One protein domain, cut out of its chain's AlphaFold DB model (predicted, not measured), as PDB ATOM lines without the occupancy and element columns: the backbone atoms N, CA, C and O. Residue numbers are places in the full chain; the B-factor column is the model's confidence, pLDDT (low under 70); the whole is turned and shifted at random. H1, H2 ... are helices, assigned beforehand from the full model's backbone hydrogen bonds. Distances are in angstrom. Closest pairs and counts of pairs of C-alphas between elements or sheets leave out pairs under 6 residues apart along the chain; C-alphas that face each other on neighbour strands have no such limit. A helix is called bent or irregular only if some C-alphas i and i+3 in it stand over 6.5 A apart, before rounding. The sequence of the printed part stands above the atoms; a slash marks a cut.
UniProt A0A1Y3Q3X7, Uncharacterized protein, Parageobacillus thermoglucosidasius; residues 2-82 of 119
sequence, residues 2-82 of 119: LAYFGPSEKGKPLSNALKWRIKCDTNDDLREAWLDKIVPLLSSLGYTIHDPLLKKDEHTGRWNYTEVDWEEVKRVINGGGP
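Overview. This is residues 2 to 82 of the 119 residues of an uncharacterized protein of Parageobacillus thermoglucosidasius (UniProt A0A1Y3Q3X7). A loose arrangement is built on one long helix, H3, with short H1 at its first residues; from its other end a long link folds back to H4, which sits away from H3 near H1, while short H2 lies apart. The printed part has 81 residues, with four named helices, H1 to H4 in order, and no named strand; the class is all helix, with 37 residues in named elements, under half. The radius of gyration of the C-alphas is 14.7 A; the spans are 39 by 36 by 20 A.

Arrangement. H1, residues 2 to 5, touches H3, residues 27 to 44, through residues 27 to 31 alone; the closest C-alphas, of Phe 5 and Asn 27, are 5.3 A apart. H1 is close but not clearly touching H4, residues 70 to 80; the closest C-alphas, of Ala 3 and Val 73, are 6.9 A apart. H2, residues 16 to 19, is apart from H1, H3 and H4. O i to N i+4 pairs within hydrogen-bond range number 12 of 14 in H3 and 5 of 7 in H4; H1 and H2 are too short for such pairs.

Along the chain. H1 begins at C-alpha 2 (-35.235, 31.098, 38.877). H3 is 26.2 A long. H4, 13.2 A from first to last C-alpha, is irregular, C-alphas 77 and 80 being 7.1 A apart, and it ends at Gly 80, whose C-alpha 80 is at (-24.580, 41.923, 49.510).

Size, cuts and confidence. The link from H3 to H4, residues 45 to 69, is long; in it residues 55 to 56 pair antiparallel with 63 to 64. Residues 40 to 46, of which 40 to 44 belong to H3, stand free. The printed part has no cut, and no printed residue is under 70 in pLDDT.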
ATOM      1  N   LEU A   2     -36.075  31.786  39.875       92.25
ATOM      2  CA  LEU A   2     -35.235  31.098  38.877       92.25
ATOM      3  C   LEU A   2     -33.736  31.012  39.240       92.25
ATOM      4  O   LEU A   2     -33.079  30.028  38.906       92.25
ATOM      5  N   ALA A   3     -33.222  32.000  39.981       93.12
ATOM      6  CA  ALA A   3     -31.843  32.044  40.473       93.12
ATOM      7  C   ALA A   3     -31.454  30.865  41.389       93.12
ATOM      8  O   ALA A   3     -30.278  30.520  41.468       93.12
ATOM      9  N   TYR A   4     -32.421  30.240  42.073       93.12
ATOM     10  CA  TYR A   4     -32.163  29.165  43.044       93.12
ATOM     11  C   TYR A   4     -31.604  27.896  42.395       93.12
ATOM     12  O   TYR A   4     -30.882  27.146  43.047       93.12
ATOM     13  N   PHE A   5     -31.906  27.666  41.118       93.38
ATOM     14  CA  PHE A   5     -31.405  26.508  40.377       93.38
ATOM     15  C   PHE A   5     -29.941  26.668  39.946       93.38
ATOM     16  O   PHE A   5     -29.321  25.705  39.512       93.38
ATOM     17  N   GLY A   6     -29.361  27.863  40.107       91.56
ATOM     18  CA  GLY A   6     -27.997  28.168  39.687       91.56
ATOM     19  C   GLY A   6     -27.894  28.570  38.213       91.56
ATOM     20  O   GLY A   6     -28.895  28.541  37.493       91.56
ATOM     21  N   PRO A   7     -26.698  28.992  37.766       91.88
ATOM     22  CA  PRO A   7     -26.480  29.529  36.427       91.88
ATOM     23  C   PRO A   7     -26.698  28.480  35.341       91.88
ATOM     24  O   PRO A   7     -26.517  27.283  35.585       91.88
ATOM     25  N   SER A   8     -27.022  28.941  34.130       90.25
ATOM     26  CA  SER A   8     -27.142  28.053  32.974       90.25
ATOM     27  C   SER A   8     -25.833  27.308  32.696       90.25
ATOM     28  O   SER A   8     -24.718  27.849  32.805       90.25
ATOM     29  N   GLU A   9     -25.996  26.033  32.348       86.81
ATOM     30  CA  GLU A   9     -24.916  25.107  32.003       86.81
ATOM     31  C   GLU A   9     -24.782  24.944  30.474       86.81
ATOM     32  O   GLU A   9     -23.891  24.238  30.002       86.81
ATOM     33  N   LYS A  10     -25.602  25.659  29.685       85.44
ATOM     34  CA  LYS A  10     -25.513  25.695  28.217       85.44
ATOM     35  C   LYS A  10     -24.128  26.152  27.752       85.44
ATOM     36  O   LYS A  10     -23.583  27.145  28.232       85.44
ATOM     37  N   GLY A  11     -23.566  25.420  26.789       80.12
ATOM     38  CA  GLY A  11     -22.273  25.737  26.172       80.12
ATOM     39  C   GLY A  11     -21.048  25.483  27.059       80.12
ATOM     40  O   GLY A  11     -19.940  25.838  26.665       80.12
ATOM     41  N   LYS A  12     -21.216  24.873  28.240       84.69
ATOM     42  CA  LYS A  12     -20.118  24.528  29.155       84.69
ATOM     43  C   LYS A  12     -19.859  23.016  29.160       84.69
ATOM     44  O   LYS A  12     -20.778  22.239  28.895       84.69
ATOM     45  N   PRO A  13     -18.632  22.567  29.486       85.50
ATOM     46  CA  PRO A  13     -18.364  21.153  29.717       85.50
ATOM     47  C   PRO A  13     -19.264  20.594  30.823       85.50
ATOM     48  O   PRO A  13     -19.551  21.289  31.800       85.50
ATOM     49  N   LEU A  14     -19.649  19.322  30.700       80.81
ATOM     50  CA  LEU A  14     -20.464  18.640  31.704       80.81
ATOM     51  C   LEU A  14     -19.817  18.754  33.095       80.81
ATOM     52  O   LEU A  14     -18.636  18.422  33.266       80.81
ATOM     53  N   SER A  15     -20.600  19.195  34.082       85.50
ATOM     54  CA  SER A  15     -20.117  19.387  35.448       85.50
ATOM     55  C   SER A  15     -19.665  18.060  36.073       85.50
ATOM     56  O   SER A  15     -20.242  16.999  35.823       85.50
ATOM     57  N   ASN A  16     -18.634  18.101  36.924       89.62
ATOM     58  CA  ASN A  16     -18.200  16.907  37.662       89.62
ATOM     59  C   ASN A  16     -19.315  16.365  38.567       89.62
ATOM     60  O   ASN A  16     -19.406  15.160  38.764       89.62
ATOM     61  N   ALA A  17     -20.205  17.237  39.052       88.50
ATOM     62  CA  ALA A  17     -21.368  16.838  39.833       88.50
ATOM     63  C   ALA A  17     -22.332  15.939  39.041       88.50
ATOM     64  O   ALA A  17     -22.837  14.973  39.604       88.50
ATOM     65  N   LEU A  18     -22.546  16.206  37.747       89.31
ATOM     66  CA  LEU A  18     -23.316  15.321  36.865       89.31
ATOM     67  C   LEU A  18     -22.552  14.024  36.572       89.31
ATOM     68  O   LEU A  18     -23.115  12.937  36.672       89.31
ATOM     69  N   LYS A  19     -21.245  14.111  36.286       90.50
ATOM     70  CA  LYS A  19     -20.400  12.927  36.020       90.50
ATOM     71  C   LYS A  19     -20.382  11.946  37.190       90.50
ATOM     72  O   LYS A  19     -20.458  10.740  36.986       90.50
ATOM     73  N   TRP A  20     -20.285  12.466  38.409       95.00
ATOM     74  CA  TRP A  20     -20.261  11.676  39.641       95.00
ATOM     75  C   TRP A  20     -21.654  11.400  40.210       95.00
ATOM     76  O   TRP A  20     -21.754  10.831  41.291       95.00
ATOM     77  N   ARG A  21     -22.725  11.786  39.499       90.50
ATOM     78  CA  ARG A  21     -24.123  11.602  39.921       90.50
ATOM     79  C   ARG A  21     -24.457  12.217  41.289       90.50
ATOM     80  O   ARG A  21     -25.342  11.741  41.988       90.50
ATOM     81  N   ILE A  22     -23.770  13.298  41.659       93.50
ATOM     82  CA  ILE A  22     -24.161  14.175  42.777       93.50
ATOM     83  C   ILE A  22     -25.390  15.005  42.370       93.50
ATOM     84  O   ILE A  22     -26.260  15.280  43.193       93.50
ATOM     85  N   LYS A  23     -25.470  15.386  41.089       89.62
ATOM     86  CA  LYS A  23     -26.672  15.927  40.444       89.62
ATOM     87  C   LYS A  23     -27.179  14.918  39.415       89.62
ATOM     88  O   LYS A  23     -26.365  14.322  38.710       89.62
ATOM     89  N   CYS A  24     -28.498  14.757  39.325       90.88
ATOM     90  CA  CYS A  24     -29.136  13.933  38.293       90.88
ATOM     91  C   CYS A  24     -29.413  14.736  37.016       90.88
ATOM     92  O   CYS A  24     -29.132  14.254  35.925       90.88
ATOM     93  N   ASP A  25     -29.891  15.971  37.178       92.19
ATOM     94  CA  ASP A  25     -30.328  16.849  36.092       92.19
ATOM     95  C   ASP A  25     -29.504  18.141  36.057       92.19
ATOM     96  O   ASP A  25     -28.895  18.542  37.060       92.19
ATOM     97  N   THR A  26     -29.477  18.803  34.897       93.00
ATOM     98  CA  THR A  26     -28.820  20.109  34.761       93.00
ATOM     99  C   THR A  26     -29.620  21.198  35.475       93.00
ATOM    100  O   THR A  26     -30.825  21.072  35.707       93.00
ATOM    101  N   ASN A  27     -28.961  22.315  35.791       93.38
ATOM    102  CA  ASN A  27     -29.646  23.466  36.395       93.38
ATOM    103  C   ASN A  27     -30.794  23.985  35.508       93.38
ATOM    104  O   ASN A  27     -31.807  24.461  36.018       93.38
ATOM    105  N   ASP A  28     -30.625  23.902  34.186       92.62
ATOM    106  CA  ASP A  28     -31.624  24.352  33.222       92.62
ATOM    107  C   ASP A  28     -32.820  23.395  33.184       92.62
ATOM    108  O   ASP A  28     -33.953  23.855  33.269       92.62
ATOM    109  N   ASP A  29     -32.590  22.078  33.167       93.19
ATOM    110  CA  ASP A  29     -33.677  21.088  33.159       93.19
ATOM    111  C   ASP A  29     -34.517  21.147  34.448       93.19
ATOM    112  O   ASP A  29     -35.746  21.083  34.399       93.19
ATOM    113  N   LEU A  30     -33.878  21.363  35.605       94.31
ATOM    114  CA  LEU A  30     -34.592  21.585  36.869       94.31
ATOM    115  C   LEU A  30     -35.464  22.848  36.833       94.31
ATOM    116  O   LEU A  30     -36.555  22.862  37.411       94.31
ATOM    117  N   ARG A  31     -35.002  23.904  36.153       95.12
ATOM    118  CA  ARG A  31     -35.753  25.155  36.012       95.12
ATOM    119  C   ARG A  31     -36.968  24.976  35.102       95.12
ATOM    120  O   ARG A  31     -38.048  25.439  35.462       95.12
ATOM    121  N   GLU A  32     -36.817  24.260  33.988       94.50
ATOM    122  CA  GLU A  32     -37.928  23.892  33.098       94.50
ATOM    123  C   GLU A  32     -38.991  23.073  33.844       94.50
ATOM    124  O   GLU A  32     -40.169  23.429  33.848       94.50
ATOM    125  N   ALA A  33     -38.569  22.029  34.565       94.88
ATOM    126  CA  ALA A  33     -39.471  21.169  35.330       94.88
ATOM    127  C   ALA A  33     -40.213  21.922  36.450       94.88
ATOM    128  O   ALA A  33     -41.330  21.557  36.830       94.88
ATOM    129  N   TRP A  34     -39.598  22.969  37.006       95.88
ATOM    130  CA  TRP A  34     -40.253  23.855  37.962       95.88
ATOM    131  C   TRP A  34     -41.290  24.762  37.286       95.88
ATOM    132  O   TRP A  34     -42.406  24.880  37.798       95.88
ATOM    133  N   LEU A  35     -40.957  25.354  36.132       95.88
ATOM    134  CA  LEU A  35     -41.871  26.194  35.351       95.88
ATOM    135  C   LEU A  35     -43.117  25.424  34.899       95.88
ATOM    136  O   LEU A  35     -44.233  25.918  35.064       95.88
ATOM    137  N   ASP A  36     -42.941  24.176  34.466       95.94
ATOM    138  CA  ASP A  36     -44.037  23.270  34.107       95.94
ATOM    139  C   ASP A  36     -45.053  23.053  35.232       95.94
ATOM    140  O   ASP A  36     -46.226  22.798  34.965       95.94
ATOM    141  N   LYS A  37     -44.629  23.165  36.493       95.50
ATOM    142  CA  LYS A  37     -45.508  22.995  37.656       95.50
ATOM    143  C   LYS A  37     -46.096  24.318  38.123       95.50
ATOM    144  O   LYS A  37     -47.288  24.396  38.414       95.50
ATOM    145  N   ILE A  38     -45.265  25.353  38.231       95.62
ATOM    146  CA  ILE A  38     -45.658  26.608  38.875       95.62
ATOM    147  C   ILE A  38     -46.508  27.491  37.961       95.62
ATOM    148  O   ILE A  38     -47.420  28.146  38.457       95.62
ATOM    149  N   VAL A  39     -46.256  27.502  36.647       95.19
ATOM    150  CA  VAL A  39     -46.999  28.370  35.723       95.19
ATOM    151  C   VAL A  39     -48.469  27.941  35.630       95.19
ATOM    152  O   VAL A  39     -49.333  28.793  35.856       95.19
ATOM    153  N   PRO A  40     -48.803  26.649  35.415       94.88
ATOM    154  CA  PRO A  40     -50.199  26.211  35.424       94.88
ATOM    155  C   PRO A  40     -50.872  26.392  36.787       94.88
ATOM    156  O   PRO A  40     -52.042  26.762  36.843       94.88
ATOM    157  N   LEU A  41     -50.138  26.174  37.885       96.31
ATOM    158  CA  LEU A  41     -50.648  26.376  39.245       96.31
ATOM    159  C   LEU A  41     -51.012  27.843  39.511       96.31
ATOM    160  O   LEU A  41     -52.076  28.129  40.043       96.31
ATOM    161  N   LEU A  42     -50.144  28.788  39.149       95.88
ATOM    162  CA  LEU A  42     -50.428  30.212  39.338       95.88
ATOM    163  C   LEU A  42     -51.597  30.661  38.460       95.88
ATOM    164  O   LEU A  42     -52.476  31.376  38.939       95.88
ATOM    165  N   SER A  43     -51.652  30.173  37.217       93.56
ATOM    166  CA  SER A  43     -52.769  30.443  36.314       93.56
ATOM    167  C   SER A  43     -54.095  29.897  36.851       93.56
ATOM    168  O   SER A  43     -55.110  30.579  36.734       93.56
ATOM    169  N   SER A  44     -54.118  28.700  37.450       96.56
ATOM    170  CA  SER A  44     -55.349  28.118  38.007       96.56
ATOM    171  C   SER A  44     -55.842  28.850  39.256       96.56
ATOM    172  O   SER A  44     -57.041  28.887  39.521       96.56
ATOM    173  N   LEU A  45     -54.927  29.487  39.985       97.38
ATOM    174  CA  LEU A  45     -55.226  30.368  41.112       97.38
ATOM    175  C   LEU A  45     -55.616  31.796  40.680       97.38
ATOM    176  O   LEU A  45     -55.884  32.633  41.539       97.38
ATOM    177  N   GLY A  46     -55.644  32.090  39.376       96.38
ATOM    178  CA  GLY A  46     -55.994  33.408  38.840       96.38
ATOM    179  C   GLY A  46     -54.874  34.451  38.922       96.38
ATOM    180  O   GLY A  46     -55.129  35.636  38.711       96.38
ATOM    181  N   TYR A  47     -53.635  34.045  39.213       96.19
ATOM    182  CA  TYR A  47     -52.486  34.948  39.200       96.19
ATOM    183  C   TYR A  47     -51.923  35.105  37.790       96.19
ATOM    184  O   TYR A  47     -51.763  34.137  37.046       96.19
ATOM    185  N   THR A  48     -51.552  36.339  37.451       91.12
ATOM    186  CA  THR A  48     -50.825  36.652  36.217       91.12
ATOM    187  C   THR A  48     -49.339  36.802  36.525       91.12
ATOM    188  O   THR A  48     -48.958  37.516  37.450       91.12
ATOM    189  N   ILE A  49     -48.492  36.127  35.748       92.12
ATOM    190  CA  ILE A  49     -47.038  36.249  35.864       92.12
ATOM    191  C   ILE A  49     -46.581  37.386  34.948       92.12
ATOM    192  O   ILE A  49     -46.769  37.328  33.737       92.12
ATOM    193  N   HIS A  50     -45.972  38.420  35.526       91.19
ATOM    194  CA  HIS A  50     -45.509  39.604  34.798       91.19
ATOM    195  C   HIS A  50     -44.080  39.428  34.258       91.19
ATOM    196  O   HIS A  50     -43.184  40.194  34.603       91.19
ATOM    197  N   ASP A  51     -43.865  38.409  33.427       93.44
ATOM    198  CA  ASP A  51     -42.625  38.241  32.658       93.44
ATOM    199  C   ASP A  51     -42.958  38.320  31.157       93.44
ATOM    200  O   ASP A  51     -43.659  37.443  30.648       93.44
ATOM    201  N   PRO A  52     -42.491  39.358  30.432       92.31
ATOM    202  CA  PRO A  52     -42.848  39.575  29.030       92.31
ATOM    203  C   PRO A  52     -42.319  38.486  28.088       92.31
ATOM    204  O   PRO A  52     -42.835  38.335  26.981       92.31
ATOM    205  N   LEU A  53     -41.287  37.743  28.499       94.38
ATOM    206  CA  LEU A  53     -40.703  36.665  27.703       94.38
ATOM    207  C   LEU A  53     -41.266  35.292  28.070       94.38
ATOM    208  O   LEU A  53     -40.925  34.317  27.394       94.38
ATOM    209  N   LEU A  54     -42.122  35.208  29.095       94.88
ATOM    210  CA  LEU A  54     -42.659  33.944  29.571       94.88
ATOM    211  C   LEU A  54     -43.630  33.335  28.560       94.88
ATOM    212  O   LEU A  54     -44.779  33.756  28.438       94.88
ATOM    213  N   LYS A  55     -43.173  32.302  27.857       94.50
ATOM    214  CA  LYS A  55     -44.000  31.519  26.932       94.50
ATOM    215  C   LYS A  55     -43.484  30.095  26.822       94.50
ATOM    216  O   LYS A  55     -42.275  29.881  26.732       94.50
ATOM    217  N   LYS A  56     -44.394  29.125  26.770       94.56
ATOM    218  CA  LYS A  56     -44.036  27.747  26.441       94.56
ATOM    219  C   LYS A  56     -43.960  27.603  24.925       94.56
ATOM    220  O   LYS A  56     -44.891  27.974  24.220       94.56
ATOM    221  N   ASP A  57     -42.832  27.114  24.434       94.19
ATOM    222  CA  ASP A  57     -42.649  26.775  23.030       94.19
ATOM    223  C   ASP A  57     -43.340  25.434  22.747       94.19
ATOM    224  O   ASP A  57     -43.002  24.413  23.347       94.19
ATOM    225  N   GLU A  58     -44.335  25.435  21.858       92.81
ATOM    226  CA  GLU A  58     -45.142  24.247  21.545       92.81
ATOM    227  C   GLU A  58     -44.361  23.170  20.779       92.81
ATOM    228  O   GLU A  58     -44.716  21.995  20.838       92.81
ATOM    229  N   HIS A  59     -43.291  23.545  20.074       91.50
ATOM    230  CA  HIS A  59     -42.500  22.616  19.275       91.50
ATOM    231  C   HIS A  59     -41.451  21.889  20.121       91.50
ATOM    232  O   HIS A  59     -41.243  20.687  19.970       91.50
ATOM    233  N   THR A  60     -40.791  22.616  21.022       91.69
ATOM    234  CA  THR A  60     -39.719  22.070  21.872       91.69
ATOM    235  C   THR A  60     -40.199  21.658  23.261       91.69
ATOM    236  O   THR A  60     -39.487  20.944  23.967       91.69
ATOM    237  N   GLY A  61     -41.380  22.122  23.679       91.25
ATOM    238  CA  GLY A  61     -41.921  21.920  25.021       91.25
ATOM    239  C   GLY A  61     -41.197  22.706  26.117       91.25
ATOM    240  O   GLY A  61     -41.512  22.510  27.288       91.25
ATOM    241  N   ARG A  62     -40.239  23.576  25.767       93.12
ATOM    242  CA  ARG A  62     -39.437  24.358  26.720       93.12
ATOM    243  C   ARG A  62     -40.031  25.740  26.960       93.12
ATOM    244  O   ARG A  62     -40.676  26.323  26.089       93.12
ATOM    245  N   TRP A  63     -39.783  26.289  28.138       95.00
ATOM    246  CA  TRP A  63     -40.152  27.646  28.491       95.00
ATOM    247  C   TRP A  63     -39.097  28.639  28.012       95.00
ATOM    248  O   TRP A  63     -37.897  28.477  28.217       95.00
ATOM    249  N   ASN A  64     -39.568  29.720  27.406       94.50
ATOM    250  CA  ASN A  64     -38.824  30.963  27.299       94.50
ATOM    251  C   ASN A  64     -39.206  31.832  28.497       94.50
ATOM    252  O   ASN A  64     -40.364  31.806  28.909       94.50
ATOM    253  N   TYR A  65     -38.245  32.553  29.062       94.06
ATOM    254  CA  TYR A  65     -38.409  33.449  30.210       94.06
ATOM    255  C   TYR A  65     -37.267  34.462  30.219       94.06
ATOM    256  O   TYR A  65     -36.254  34.281  29.537       94.06
ATOM    257  N   THR A  66     -37.423  35.533  30.993       93.44
ATOM    258  CA  THR A  66     -36.358  36.523  31.154       93.44
ATOM    259  C   THR A  66     -35.190  35.928  31.945       93.44
ATOM    260  O   THR A  66     -35.375  35.357  33.022       93.44
ATOM    261  N   GLU A  67     -33.975  36.057  31.406       90.69
ATOM    262  CA  GLU A  67     -32.761  35.554  32.052       90.69
ATOM    263  C   GLU A  67     -32.511  36.283  33.380       90.69
ATOM    264  O   GLU A  67     -32.752  37.482  33.525       90.69
ATOM    265  N   VAL A  68     -32.010  35.541  34.364       92.81
ATOM    266  CA  VAL A  68     -31.678  36.085  35.682       92.81
ATOM    267  C   VAL A  68     -30.435  36.971  35.588       92.81
ATOM    268  O   VAL A  68     -29.449  36.597  34.954       92.81
ATOM    269  N   ASP A  69     -30.432  38.103  36.297       93.81
ATOM    270  CA  ASP A  69     -29.209  38.879  36.514       93.81
ATOM    271  C   ASP A  69     -28.244  38.101  37.426       93.81
ATOM    272  O   ASP A  69     -28.333  38.111  38.659       93.81
ATOM    273  N   TRP A  70     -27.308  37.382  36.808       92.12
ATOM    274  CA  TRP A  70     -26.331  36.565  37.522       92.12
ATOM    275  C   TRP A  70     -25.288  37.383  38.291       92.12
ATOM    276  O   TRP A  70     -24.706  36.856  39.242       92.12
ATOM    277  N   GLU A  71     -25.053  38.647  37.936       93.88
ATOM    278  CA  GLU A  71     -24.149  39.522  38.689       93.88
ATOM    279  C   GLU A  71     -24.809  39.984  39.990       93.88
ATOM    280  O   GLU A  71     -24.192  39.928  41.061       93.88
ATOM    281  N   GLU A  72     -26.099  40.322  39.944       93.81
ATOM    282  CA  GLU A  72     -26.893  40.545  41.150       93.81
ATOM    283  C   GLU A  72     -26.936  39.297  42.042       93.81
ATOM    284  O   GLU A  72     -26.693  39.391  43.248       93.81
ATOM    285  N   VAL A  73     -27.175  38.113  41.472       94.25
ATOM    286  CA  VAL A  73     -27.206  36.865  42.252       94.25
ATOM    287  C   VAL A  73     -25.874  36.613  42.957       94.25
ATOM    288  O   VAL A  73     -25.864  36.312  44.154       94.25
ATOM    289  N   LYS A  74     -24.739  36.783  42.266       93.31
ATOM    290  CA  LYS A  74     -23.407  36.669  42.886       93.31
ATOM    291  C   LYS A  74     -23.233  37.666  44.030       93.31
ATOM    292  O   LYS A  74     -22.761  37.283  45.101       93.31
ATOM    293  N   ARG A  75     -23.643  38.925  43.837       95.06
ATOM    294  CA  ARG A  75     -23.602  39.959  44.884       95.06
ATOM    295  C   ARG A  75     -24.395  39.528  46.120       95.06
ATOM    296  O   ARG A  75     -23.894  39.641  47.237       95.06
ATOM    297  N   VAL A  76     -25.602  38.995  45.928       94.06
ATOM    298  CA  VAL A  76     -26.484  38.539  47.014       94.06
ATOM    299  C   VAL A  76     -25.893  37.343  47.763       94.06
ATOM    300  O   VAL A  76     -25.838  37.371  48.994       94.06
ATOM    301  N   ILE A  77     -25.405  36.323  47.048       91.81
ATOM    302  CA  ILE A  77     -24.791  35.119  47.642       91.81
ATOM    303  C   ILE A  77     -23.561  35.484  48.479       91.81
ATOM    304  O   ILE A  77     -23.370  34.949  49.570       91.81
ATOM    305  N   ASN A  78     -22.776  36.463  48.027       94.00
ATOM    306  CA  ASN A  78     -21.610  36.965  48.756       94.00
ATOM    307  C   ASN A  78     -21.969  37.872  49.951       94.00
ATOM    308  O   ASN A  78     -21.098  38.463  50.588       94.00
ATOM    309  N   GLY A  79     -23.252  37.969  50.306       92.62
ATOM    310  CA  GLY A  79     -23.720  38.715  51.466       92.62
ATOM    311  C   GLY A  79     -23.995  40.194  51.202       92.62
ATOM    312  O   GLY A  79     -24.103  40.949  52.164       92.62
ATOM    313  N   GLY A  80     -24.118  40.599  49.936       93.88
ATOM    314  CA  GLY A  80     -24.580  41.923  49.510       93.88
ATOM    315  C   GLY A  80     -26.088  41.990  49.243       93.88
ATOM    316  O   GLY A  80     -26.538  42.842  48.480       93.88
ATOM    317  N   GLY A  81     -26.867  41.058  49.798       93.44
ATOM    318  CA  GLY A  81     -28.325  41.079  49.725       93.44
ATOM    319  C   GLY A  81     -28.944  42.008  50.776       93.44
ATOM    320  O   GLY A  81     -28.319  42.290  51.800       93.44
ATOM    321  N   PRO A  82     -30.205  42.434  50.580       93.94
ATOM    322  CA  PRO A  82     -30.863  43.426  51.440       93.94
ATOM    323  C   PRO A  82     -30.956  42.999  52.914       93.94
ATOM    324  O   PRO A  82     -30.914  43.838  53.805       93.94
TER     325      PRO A  82